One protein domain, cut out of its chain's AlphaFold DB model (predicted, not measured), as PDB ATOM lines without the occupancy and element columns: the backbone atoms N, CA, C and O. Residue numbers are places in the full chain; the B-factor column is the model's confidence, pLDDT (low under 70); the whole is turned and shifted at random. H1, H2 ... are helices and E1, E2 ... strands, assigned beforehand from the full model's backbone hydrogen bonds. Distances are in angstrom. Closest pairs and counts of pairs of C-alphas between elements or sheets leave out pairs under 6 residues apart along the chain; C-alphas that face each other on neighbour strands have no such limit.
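What this domain is: This is residues 48 to 52 and 68 to 142 of the 153 residues of the protein "FAA_hydrolase domain-containing protein" of Streptomyces cinnamoneus (UniProt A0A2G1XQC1). Two separate two-stranded ribbons, E1 with E2 and E3 with E4, lie in a loose arrangement with open space between them. The E1 and E2 ribbon has a small helical hairpin, H2 and H3, beyond one end and the short helix H1 beyond the other. The printed part has 80 residues with three named helices and four named strands in the order H1, E1, H2, H3, E2, E3, E4, and both sheets are antiparallel. The class is mixed, helices and strands; the whole is loose, with a radius of gyration of the C-alphas of 15.6 A and spans of 42 by 32 by 22 A.

How they stand to each other: Residues 48 to 49 pair antiparallel with residues 78 to 79 of E1, residues 77 to 83. H1, residues 68 to 73, touches no helix. H2, residues 87 to 92, and H3, residues 97 to 102, form a helical hairpin: they touch, with the C-alphas of Gln 90 and Ala 100 closest at 5.1 A, and run opposite ways at a steep tilt of 38 degrees. E2, residues 107 to 114, is antiparallel to E1 at 160 degrees, with N 80 and O 110 within hydrogen-bond range at 2.8 A. E3, residues 125 to 130, and E4, residues 133 to 139, form an antiparallel hairpin at 163 degrees, with N 126 and O 138 at 2.8 A. Both E3 and E4 are apart from E1 and E2. In H1, H2 and H3 every O i to N i+4 pair is within hydrogen-bond range.

Where its parts are: H1 begins at C-alpha 68, (137.728, 173.775, 119.596). E1 spans 18.5 A, E2 20.3 A, E3 17.3 A and E4 18.5 A. E4 ends at C-alpha 139, (157.152, 178.572, 115.347).

The domain as a whole: The C-alphas farthest apart, of Glu 92 and Asp 116, are 43.4 A apart. Residues 53 to 67 are not printed, and C-alphas 52 and 68 are 15.2 A apart across the cut. No link between named elements is long. Mean pLDDT of the printed part is 70.7; 30 residues are under 70, among them 48 to 52 and 97 to 114.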
ATOM      1  N   VAL A  48     153.457 168.613 122.929       46.72
ATOM      2  CA  VAL A  48     152.364 167.644 123.070       46.72
ATOM      3  C   VAL A  48     151.544 168.059 124.295       46.72
ATOM      4  O   VAL A  48     152.142 168.391 125.326       46.72
ATOM      5  N   PRO A  49     150.200 168.065 124.226       47.00
ATOM      6  CA  PRO A  49     149.380 168.373 125.384       47.00
ATOM      7  C   PRO A  49     149.558 167.250 126.408       47.00
ATOM      8  O   PRO A  49     149.350 166.071 126.109       47.00
ATOM      9  N   ALA A  50     149.969 167.611 127.621       43.56
ATOM     10  CA  ALA A  50     150.030 166.673 128.728       43.56
ATOM     11  C   ALA A  50     148.615 166.143 129.005       43.56
ATOM     12  O   ALA A  50     147.639 166.900 128.956       43.56
ATOM     13  N   ALA A  51     148.506 164.835 129.257       38.06
ATOM     14  CA  ALA A  51     147.220 164.159 129.401       38.06
ATOM     15  C   ALA A  51     146.336 164.847 130.454       38.06
ATOM     16  O   ALA A  51     146.823 165.280 131.499       38.06
ATOM     17  N   ALA A  52     145.043 164.956 130.138       35.78
ATOM     18  CA  ALA A  52     144.079 165.794 130.843       35.78
ATOM     19  C   ALA A  52     144.147 165.662 132.375       35.78
ATOM     20  O   ALA A  52     144.113 164.556 132.918       35.78
ATOM     21  N   ASP A  68     136.377 173.256 119.377       79.94
ATOM     22  CA  ASP A  68     137.728 173.775 119.596       79.94
ATOM     23  C   ASP A  68     137.914 174.290 121.045       79.94
ATOM     24  O   ASP A  68     138.914 173.977 121.693       79.94
ATOM     25  N   ASP A  69     136.907 174.968 121.612       80.56
ATOM     26  CA  ASP A  69     136.917 175.428 123.011       80.56
ATOM     27  C   ASP A  69     136.871 174.270 124.024       80.56
ATOM     28  O   ASP A  69     137.623 174.270 124.999       80.56
ATOM     29  N   GLU A  70     136.022 173.257 123.806       77.25
ATOM     30  CA  GLU A  70     135.958 172.057 124.657       77.25
ATOM     31  C   GLU A  70     137.267 171.257 124.617       77.25
ATOM     32  O   GLU A  70     137.691 170.683 125.624       77.25
ATOM     33  N   ALA A  71     137.913 171.218 123.452       77.00
ATOM     34  CA  ALA A  71     139.199 170.574 123.255       77.00
ATOM     35  C   ALA A  71     140.318 171.305 124.011       77.00
ATOM     36  O   ALA A  71     141.044 170.680 124.787       77.00
ATOM     37  N   MET A  72     140.406 172.631 123.865       78.62
ATOM     38  CA  MET A  72     141.360 173.463 124.608       78.62
ATOM     39  C   MET A  72     141.083 173.466 126.118       78.62
ATOM     40  O   MET A  72     142.019 173.504 126.919       78.62
ATOM     41  N   ALA A  73     139.818 173.352 126.533       78.62
ATOM     42  CA  ALA A  73     139.439 173.237 127.938       78.62
ATOM     43  C   ALA A  73     139.978 171.960 128.614       78.62
ATOM     44  O   ALA A  73     140.221 171.978 129.820       78.62
ATOM     45  N   ALA A  74     140.189 170.880 127.851       75.25
ATOM     46  CA  ALA A  74     140.669 169.591 128.350       75.25
ATOM     47  C   ALA A  74     142.207 169.472 128.449       75.25
ATOM     48  O   ALA A  74     142.708 168.481 128.988       75.25
ATOM     49  N   VAL A  75     142.968 170.450 127.943       75.81
ATOM     50  CA  VAL A  75     144.441 170.447 127.996       75.81
ATOM     51  C   VAL A  75     144.921 170.709 129.430       75.81
ATOM     52  O   VAL A  75     144.560 171.716 130.038       75.81
ATOM     53  N   ALA A  76     145.752 169.815 129.978       73.12
ATOM     54  CA  ALA A  76     146.331 169.974 131.320       73.12
ATOM     55  C   ALA A  76     147.500 170.970 131.361       73.12
ATOM     56  O   ALA A  76     147.718 171.655 132.357       73.12
ATOM     57  N   GLY A  77     148.265 171.001 130.274       73.81
ATOM     58  CA  GLY A  77     149.530 171.700 130.123       73.81
ATOM     59  C   GLY A  77     150.260 171.156 128.905       73.81
ATOM     60  O   GLY A  77     149.691 170.390 128.122       73.81
ATOM     61  N   TYR A  78     151.522 171.529 128.747       73.12
ATOM     62  CA  TYR A  78     152.276 171.296 127.523       73.12
ATOM     63  C   TYR A  78     153.644 170.680 127.839       73.12
ATOM     64  O   TYR A  78     154.279 171.030 128.834       73.12
ATOM     65  N   ALA A  79     154.117 169.754 127.005       74.56
ATOM     66  CA  ALA A  79     155.412 169.087 127.161       74.56
ATOM     67  C   ALA A  79     156.234 169.162 125.870       74.56
ATOM     68  O   ALA A  79     155.701 168.899 124.798       74.56
ATOM     69  N   LEU A  80     157.526 169.488 125.974       73.75
ATOM     70  CA  LEU A  80     158.499 169.473 124.879       73.75
ATOM     71  C   LEU A  80     158.978 168.031 124.640       73.75
ATOM     72  O   LEU A  80     159.568 167.426 125.531       73.75
ATOM     73  N   VAL A  81     158.750 167.482 123.448       69.00
ATOM     74  CA  VAL A  81     158.988 166.068 123.104       69.00
ATOM     75  C   VAL A  81     159.954 165.907 121.924       69.00
ATOM     76  O   VAL A  81     159.668 166.360 120.824       69.00
ATOM     77  N   ASN A  82     161.075 165.208 122.097       74.12
ATOM     78  CA  ASN A  82     161.892 164.765 120.964       74.12
ATOM     79  C   ASN A  82     161.321 163.459 120.393       74.12
ATOM     80  O   ASN A  82     161.316 162.435 121.080       74.12
ATOM     81  N   ASP A  83     160.867 163.493 119.141       75.19
ATOM     82  CA  ASP A  83     160.319 162.347 118.414       75.19
ATOM     83  C   ASP A  83     161.378 161.665 117.525       75.19
ATOM     84  O   ASP A  83     161.335 161.724 116.292       75.19
ATOM     85  N   VAL A  84     162.372 161.029 118.154       75.62
ATOM     86  CA  VAL A  84     163.482 160.385 117.429       75.62
ATOM     87  C   VAL A  84     162.964 159.240 116.550       75.62
ATOM     88  O   VAL A  84     162.380 158.276 117.043       75.62
ATOM     89  N   SER A  85     163.254 159.307 115.250       69.56
ATOM     90  CA  SER A  85     162.874 158.291 114.261       69.56
ATOM     91  C   SER A  85     164.096 157.572 113.682       69.56
ATOM     92  O   SER A  85     165.027 158.216 113.195       69.56
ATOM     93  N   GLU A  86     164.085 156.237 113.661       73.12
ATOM     94  CA  GLU A  86     165.120 155.442 112.983       73.12
ATOM     95  C   GLU A  86     164.858 155.423 111.467       73.12
ATOM     96  O   GLU A  86     164.091 154.607 110.951       73.12
ATOM     97  N   ARG A  87     165.458 156.375 110.741       74.31
ATOM     98  CA  ARG A  87     165.094 156.658 109.341       74.31
ATOM     99  C   ARG A  87     165.445 155.535 108.360       74.31
ATOM    100  O   ARG A  87     164.662 155.286 107.448       74.31
ATOM    101  N   GLU A  88     166.558 154.831 108.571       71.62
ATOM    102  CA  GLU A  88     166.914 153.620 107.811       71.62
ATOM    103  C   GLU A  88     165.840 152.536 107.996       71.62
ATOM    104  O   GLU A  88     165.319 151.994 107.023       71.62
ATOM    105  N   PHE A  89     165.407 152.284 109.237       65.62
ATOM    106  CA  PHE A  89     164.327 151.333 109.506       65.62
ATOM    107  C   PHE A  89     163.009 151.764 108.848       65.62
ATOM    108  O   PHE A  89     162.328 150.944 108.227       65.62
ATOM    109  N   GLN A  90     162.656 153.049 108.957       69.56
ATOM    110  CA  GLN A  90     161.424 153.601 108.391       69.56
ATOM    111  C   GLN A  90     161.364 153.456 106.866       69.56
ATOM    112  O   GLN A  90     160.314 153.096 106.336       69.56
ATOM    113  N   ASN A  91     162.473 153.727 106.178       75.94
ATOM    114  CA  ASN A  91     162.531 153.735 104.719       75.94
ATOM    115  C   ASN A  91     162.755 152.335 104.124       75.94
ATOM    116  O   ASN A  91     162.156 152.003 103.105       75.94
ATOM    117  N   GLU A  92     163.616 151.517 104.736       74.38
ATOM    118  CA  GLU A  92     164.203 150.336 104.081       74.38
ATOM    119  C   GLU A  92     163.714 149.005 104.667       74.38
ATOM    120  O   GLU A  92     163.819 147.965 104.019       74.38
ATOM    121  N   ARG A  93     163.146 149.000 105.884       62.94
ATOM    122  CA  ARG A  93     162.797 147.766 106.624       62.94
ATOM    123  C   ARG A  93     161.289 147.543 106.768       62.94
ATOM    124  O   ARG A  93     160.799 147.079 107.799       62.94
ATOM    125  N   GLY A  94     160.557 147.835 105.692       65.75
ATOM    126  CA  GLY A  94     159.145 147.473 105.530       65.75
ATOM    127  C   GLY A  94     158.128 148.544 105.936       65.75
ATOM    128  O   GLY A  94     156.968 148.207 106.156       65.75
ATOM    129  N   GLY A  95     158.532 149.814 106.064       64.06
ATOM    130  CA  GLY A  95     157.611 150.960 106.127       64.06
ATOM    131  C   GLY A  95     156.724 151.072 107.374       64.06
ATOM    132  O   GLY A  95     155.920 151.995 107.463       64.06
ATOM    133  N   GLN A  96     156.839 150.166 108.347       73.62
ATOM    134  CA  GLN A  96     155.996 150.159 109.546       73.62
ATOM    135  C   GLN A  96     156.483 151.189 110.572       73.62
ATOM    136  O   GLN A  96     157.460 150.959 111.289       73.62
ATOM    137  N   TRP A  97     155.766 152.316 110.662       66.19
ATOM    138  CA  TRP A  97     156.133 153.467 111.498       66.19
ATOM    139  C   TRP A  97     156.322 153.100 112.969       66.19
ATOM    140  O   TRP A  97     157.266 153.584 113.585       66.19
ATOM    141  N   THR A  98     155.496 152.199 113.514       66.38
ATOM    142  CA  THR A  98     155.620 151.724 114.900       66.38
ATOM    143  C   THR A  98     157.034 151.233 115.190       66.38
ATOM    144  O   THR A  98     157.654 151.694 116.136       66.38
ATOM    145  N   ARG A  99     157.604 150.375 114.333       62.34
ATOM    146  CA  ARG A  99     158.946 149.819 114.566       62.34
ATOM    147  C   ARG A  99     160.032 150.893 114.516       62.34
ATOM    148  O   ARG A  99     160.865 150.934 115.411       62.34
ATOM    149  N   ALA A 100     159.982 151.794 113.533       57.56
ATOM    150  CA  ALA A 100     160.951 152.886 113.407       57.56
ATOM    151  C   ALA A 100     160.858 153.934 114.535       57.56
ATOM    152  O   ALA A 100     161.839 154.620 114.822       57.56
ATOM    153  N   ARG A 101     159.684 154.055 115.169       55.47
ATOM    154  CA  ARG A 101     159.386 155.019 116.236       55.47
ATOM    155  C   ARG A 101     159.442 154.414 117.644       55.47
ATOM    156  O   ARG A 101     159.415 155.169 118.605       55.47
ATOM    157  N   THR A 102     159.559 153.089 117.796       59.78
ATOM    158  CA  THR A 102     159.680 152.400 119.103       59.78
ATOM    159  C   THR A 102     160.905 151.482 119.222       59.78
ATOM    160  O   THR A 102     160.973 150.684 120.154       59.78
ATOM    161  N   ALA A 103     161.873 151.541 118.298       52.41
ATOM    162  CA  ALA A 103     163.033 150.632 118.278       52.41
ATOM    163  C   ALA A 103     163.919 150.695 119.544       52.41
ATOM    164  O   ALA A 103     164.655 149.754 119.843       52.41
ATOM    165  N   ARG A 104     163.860 151.814 120.276       55.03
ATOM    166  CA  ARG A 104     164.578 152.161 121.521       55.03
ATOM    167  C   ARG A 104     163.664 153.093 122.348       55.03
ATOM    168  O   ARG A 104     162.591 153.434 121.851       55.03
ATOM    169  N   PRO A 105     164.051 153.576 123.550       53.53
ATOM    170  CA  PRO A 105     163.471 154.799 124.120       53.53
ATOM    171  C   PRO A 105     163.803 156.009 123.220       53.53
ATOM    172  O   PRO A 105     164.770 156.741 123.434       53.53
ATOM    173  N   SER A 106     163.017 156.127 122.155       53.28
ATOM    174  CA  SER A 106     163.048 157.110 121.071       53.28
ATOM    175  C   SER A 106     162.458 158.441 121.516       53.28
ATOM    176  O   SER A 106     163.077 159.488 121.348       53.28
ATOM    177  N   THR A 107     161.280 158.390 122.131       54.84
ATOM    178  CA  THR A 107     160.565 159.562 122.623       54.84
ATOM    179  C   THR A 107     161.182 160.053 123.931       54.84
ATOM    180  O   THR A 107     161.072 159.395 124.968       54.84
ATOM    181  N   ARG A 108     161.824 161.225 123.898       64.19
ATOM    182  CA  ARG A 108     162.239 161.964 125.107       64.19
ATOM    183  C   ARG A 108     161.249 163.087 125.350       64.19
ATOM    184  O   ARG A 108     160.744 163.646 124.385       64.19
ATOM    185  N   TRP A 109     160.984 163.437 126.602       54.38
ATOM    186  CA  TRP A 109     160.088 164.543 126.922       54.38
ATOM    187  C   TRP A 109     160.547 165.315 128.159       54.38
ATOM    188  O   TRP A 109     161.151 164.748 129.071       54.38
ATOM    189  N   ALA A 110     160.225 166.604 128.185       58.41
ATOM    190  CA  ALA A 110     160.336 167.497 129.329       58.41
ATOM    191  C   ALA A 110     159.031 168.293 129.457       58.41
ATOM    192  O   ALA A 110     158.433 168.660 128.450       58.41
ATOM    193  N   LEU A 111     158.564 168.564 130.677       56.62
ATOM    194  CA  LEU A 111     157.392 169.425 130.867       56.62
ATOM    195  C   LEU A 111     157.753 170.868 130.465       56.62
ATOM    196  O   LEU A 111     158.782 171.378 130.905       56.62
ATOM    197  N   ALA A 112     156.935 171.488 129.614       58.19
ATOM    198  CA  ALA A 112     157.134 172.852 129.117       58.19
ATOM    199  C   ALA A 112     156.493 173.893 130.044       58.19
ATOM    200  O   ALA A 112     157.072 174.951 130.262       58.19
ATOM    201  N   GLY A 113     155.316 173.561 130.581       64.50
ATOM    202  CA  GLY A 113     154.560 174.373 131.532       64.50
ATOM    203  C   GLY A 113     153.149 173.826 131.753       64.50
ATOM    204  O   GLY A 113     152.653 173.006 130.969       64.50
ATOM    205  N   ASP A 114     152.501 174.279 132.820       65.44
ATOM    206  CA  ASP A 114     151.057 174.114 133.015       65.44
ATOM    207  C   ASP A 114     150.277 174.951 131.984       65.44
ATOM    208  O   ASP A 114     150.806 175.890 131.384       65.44
ATOM    209  N   ARG A 115     148.994 174.629 131.756       70.69
ATOM    210  CA  ARG A 115     148.170 175.342 130.760       70.69
ATOM    211  C   ARG A 115     148.130 176.854 131.000       70.69
ATOM    212  O   ARG A 115     148.196 177.611 130.038       70.69
ATOM    213  N   ASP A 116     148.037 177.273 132.257       72.38
ATOM    214  CA  ASP A 116     147.886 178.682 132.634       72.38
ATOM    215  C   ASP A 116     149.195 179.488 132.486       72.38
ATOM    216  O   ASP A 116     149.167 180.717 132.461       72.38
ATOM    217  N   GLU A 117     150.343 178.811 132.343       75.00
ATOM    218  CA  GLU A 117     151.654 179.434 132.099       75.00
ATOM    219  C   GLU A 117     151.875 179.756 130.606       75.00
ATOM    220  O   GLU A 117     152.679 180.624 130.265       75.00
ATOM    221  N   ILE A 118     151.154 179.078 129.704       75.88
ATOM    222  CA  ILE A 118     151.275 179.225 128.247       75.88
ATOM    223  C   ILE A 118     150.019 179.913 127.704       75.88
ATOM    224  O   ILE A 118     148.993 179.290 127.437       75.88
ATOM    225  N   ARG A 119     150.126 181.238 127.539       75.44
ATOM    226  CA  ARG A 119     149.023 182.118 127.115       75.44
ATOM    227  C   ARG A 119     148.475 181.794 125.722       75.44
ATOM    228  O   ARG A 119     147.267 181.886 125.525       75.44
ATOM    229  N   ASP A 120     149.348 181.464 124.775       81.75
ATOM    230  CA  ASP A 120     148.969 181.067 123.420       81.75
ATOM    231  C   ASP A 120     149.886 179.925 122.937       81.75
ATOM    232  O   ASP A 120     151.085 180.145 122.763       81.75
ATOM    233  N   PRO A 121     149.374 178.696 122.740       79.75
ATOM    234  CA  PRO A 121     150.164 177.595 122.194       79.75
ATOM    235  C   PRO A 121     150.441 177.740 120.689       79.75
ATOM    236  O   PRO A 121     151.351 177.086 120.173       79.75
ATOM    237  N   GLN A 122     149.686 178.585 119.979       83.69
ATOM    238  CA  GLN A 122     149.820 178.835 118.545       83.69
ATOM    239  C   GLN A 122     150.939 179.837 118.215       83.69
ATOM    240  O   GLN A 122     151.300 179.935 117.047       83.69
ATOM    241  N   ASP A 123     151.534 180.520 119.201       85.12
ATOM    242  CA  ASP A 123     152.665 181.442 119.002       85.12
ATOM    243  C   ASP A 123     153.860 181.128 119.924       85.12
ATOM    244  O   ASP A 123     154.214 181.871 120.840       85.12
ATOM    245  N   LEU A 124     154.491 179.972 119.695       82.62
ATOM    246  CA  LEU A 124     155.638 179.491 120.465       82.62
ATOM    247  C   LEU A 124     156.821 179.162 119.553       82.62
ATOM    248  O   LEU A 124     156.740 178.290 118.686       82.62
ATOM    249  N   ARG A 125     157.964 179.817 119.795       82.88
ATOM    250  CA  ARG A 125     159.221 179.530 119.091       82.88
ATOM    251  C   ARG A 125     159.916 178.304 119.689       82.88
ATOM    252  O   ARG A 125     160.192 178.252 120.886       82.88
ATOM    253  N   MET A 126     160.258 177.343 118.837       80.81
ATOM    254  CA  MET A 126     160.945 176.101 119.188       80.81
ATOM    255  C   MET A 126     162.302 176.032 118.484       80.81
ATOM    256  O   MET A 126     162.415 176.357 117.303       80.81
ATOM    257  N   ARG A 127     163.337 175.589 119.206       80.38
ATOM    258  CA  ARG A 127     164.708 175.443 118.697       80.38
ATOM    259  C   ARG A 127     165.336 174.135 119.162       80.38
ATOM    260  O   ARG A 127     165.090 173.712 120.290       80.38
ATOM    261  N   LEU A 128     166.159 173.536 118.303       81.12
ATOM    262  CA  LEU A 128     166.930 172.321 118.582       81.12
ATOM    263  C   LEU A 128     168.404 172.552 118.254       81.12
ATOM    264  O   LEU A 128     168.729 173.003 117.148       81.12
ATOM    265  N   TRP A 129     169.295 172.181 119.177       82.69
ATOM    266  CA  TRP A 129     170.745 172.244 118.971       82.69
ATOM    267  C   TRP A 129     171.404 170.869 119.095       82.69
ATOM    268  O   TRP A 129     171.122 170.102 120.011       82.69
ATOM    269  N   VAL A 130     172.366 170.582 118.217       81.69
ATOM    270  CA  VAL A 130     173.225 169.392 118.303       81.69
ATOM    271  C   VAL A 130     174.670 169.855 118.420       81.69
ATOM    272  O   VAL A 130     175.191 170.518 117.531       81.69
ATOM    273  N   ASN A 131     175.325 169.525 119.538       80.94
ATOM    274  CA  ASN A 131     176.715 169.910 119.826       80.94
ATOM    275  C   ASN A 131     176.989 171.424 119.672       80.94
ATOM    276  O   ASN A 131     178.067 171.830 119.246       80.94
ATOM    277  N   GLY A 132     175.999 172.262 120.000       79.31
ATOM    278  CA  GLY A 132     176.064 173.724 119.875       79.31
ATOM    279  C   GLY A 132     175.692 174.283 118.494       79.31
ATOM    280  O   GLY A 132     175.437 175.479 118.388       79.31
ATOM    281  N   ALA A 133     175.584 173.450 117.454       70.75
ATOM    282  CA  ALA A 133     175.052 173.865 116.157       70.75
ATOM    283  C   ALA A 133     173.515 173.900 116.191       70.75
ATOM    284  O   ALA A 133     172.884 172.951 116.658       70.75
ATOM    285  N   LEU A 134     172.911 174.986 115.702       81.50
ATOM    286  CA  LEU A 134     171.458 175.105 115.545       81.50
ATOM    287  C   LEU A 134     171.002 174.225 114.374       81.50
ATOM    288  O   LEU A 134     171.481 174.403 113.257       81.50
ATOM    289  N   MET A 135     170.081 173.295 114.629       85.81
ATOM    290  CA  MET A 135     169.598 172.327 113.633       85.81
ATOM    291  C   MET A 135     168.117 172.513 113.278       85.81
ATOM    292  O   MET A 135     167.715 172.157 112.173       85.81
ATOM    293  N   GLN A 136     167.304 173.065 114.187       84.81
ATOM    294  CA  GLN A 136     165.912 173.448 113.917       84.81
ATOM    295  C   GLN A 136     165.586 174.775 114.612       84.81
ATOM    296  O   GLN A 136     166.038 175.001 115.735       84.81
ATOM    297  N   ASP A 137     164.794 175.625 113.958       84.88
ATOM    298  CA  ASP A 137     164.262 176.884 114.493       84.88
ATOM    299  C   ASP A 137     162.938 177.216 113.778       84.88
ATOM    300  O   ASP A 137     162.950 177.595 112.608       84.88
ATOM    301  N   SER A 138     161.801 177.037 114.452       84.44
ATOM    302  CA  SER A 138     160.448 177.203 113.883       84.44
ATOM    303  C   SER A 138     159.452 177.749 114.912       84.44
ATOM    304  O   SER A 138     159.756 177.808 116.104       84.44
ATOM    305  N   SER A 139     158.271 178.188 114.472       82.56
ATOM    306  CA  SER A 139     157.152 178.572 115.347       82.56
ATOM    307  C   SER A 139     155.997 177.571 115.261       82.56
ATOM    308  O   SER A 139     155.745 176.995 114.201       82.56
ATOM    309  N   THR A 140     155.233 177.400 116.343       82.06
ATOM    310  CA  THR A 140     153.920 176.736 116.272       82.06
ATOM    311  C   THR A 140     152.941 177.489 115.366       82.06
ATOM    312  O   THR A 140     152.076 176.857 114.768       82.06
ATOM    313  N   ALA A 141     153.142 178.791 115.130       85.06
ATOM    314  CA  ALA A 141     152.359 179.585 114.175       85.06
ATOM    315  C   ALA A 141     152.440 179.052 112.729       85.06
ATOM    316  O   ALA A 141     151.563 179.330 111.916       85.06
ATOM    317  N   GLU A 142     153.471 178.263 112.413       84.12
ATOM    318  CA  GLU A 142     153.710 177.653 111.099       84.12
ATOM    319  C   GLU A 142     153.089 176.239 110.978       84.12
ATOM    320  O   GLU A 142     153.281 175.555 109.969       84.12
TER     321      GLU A 142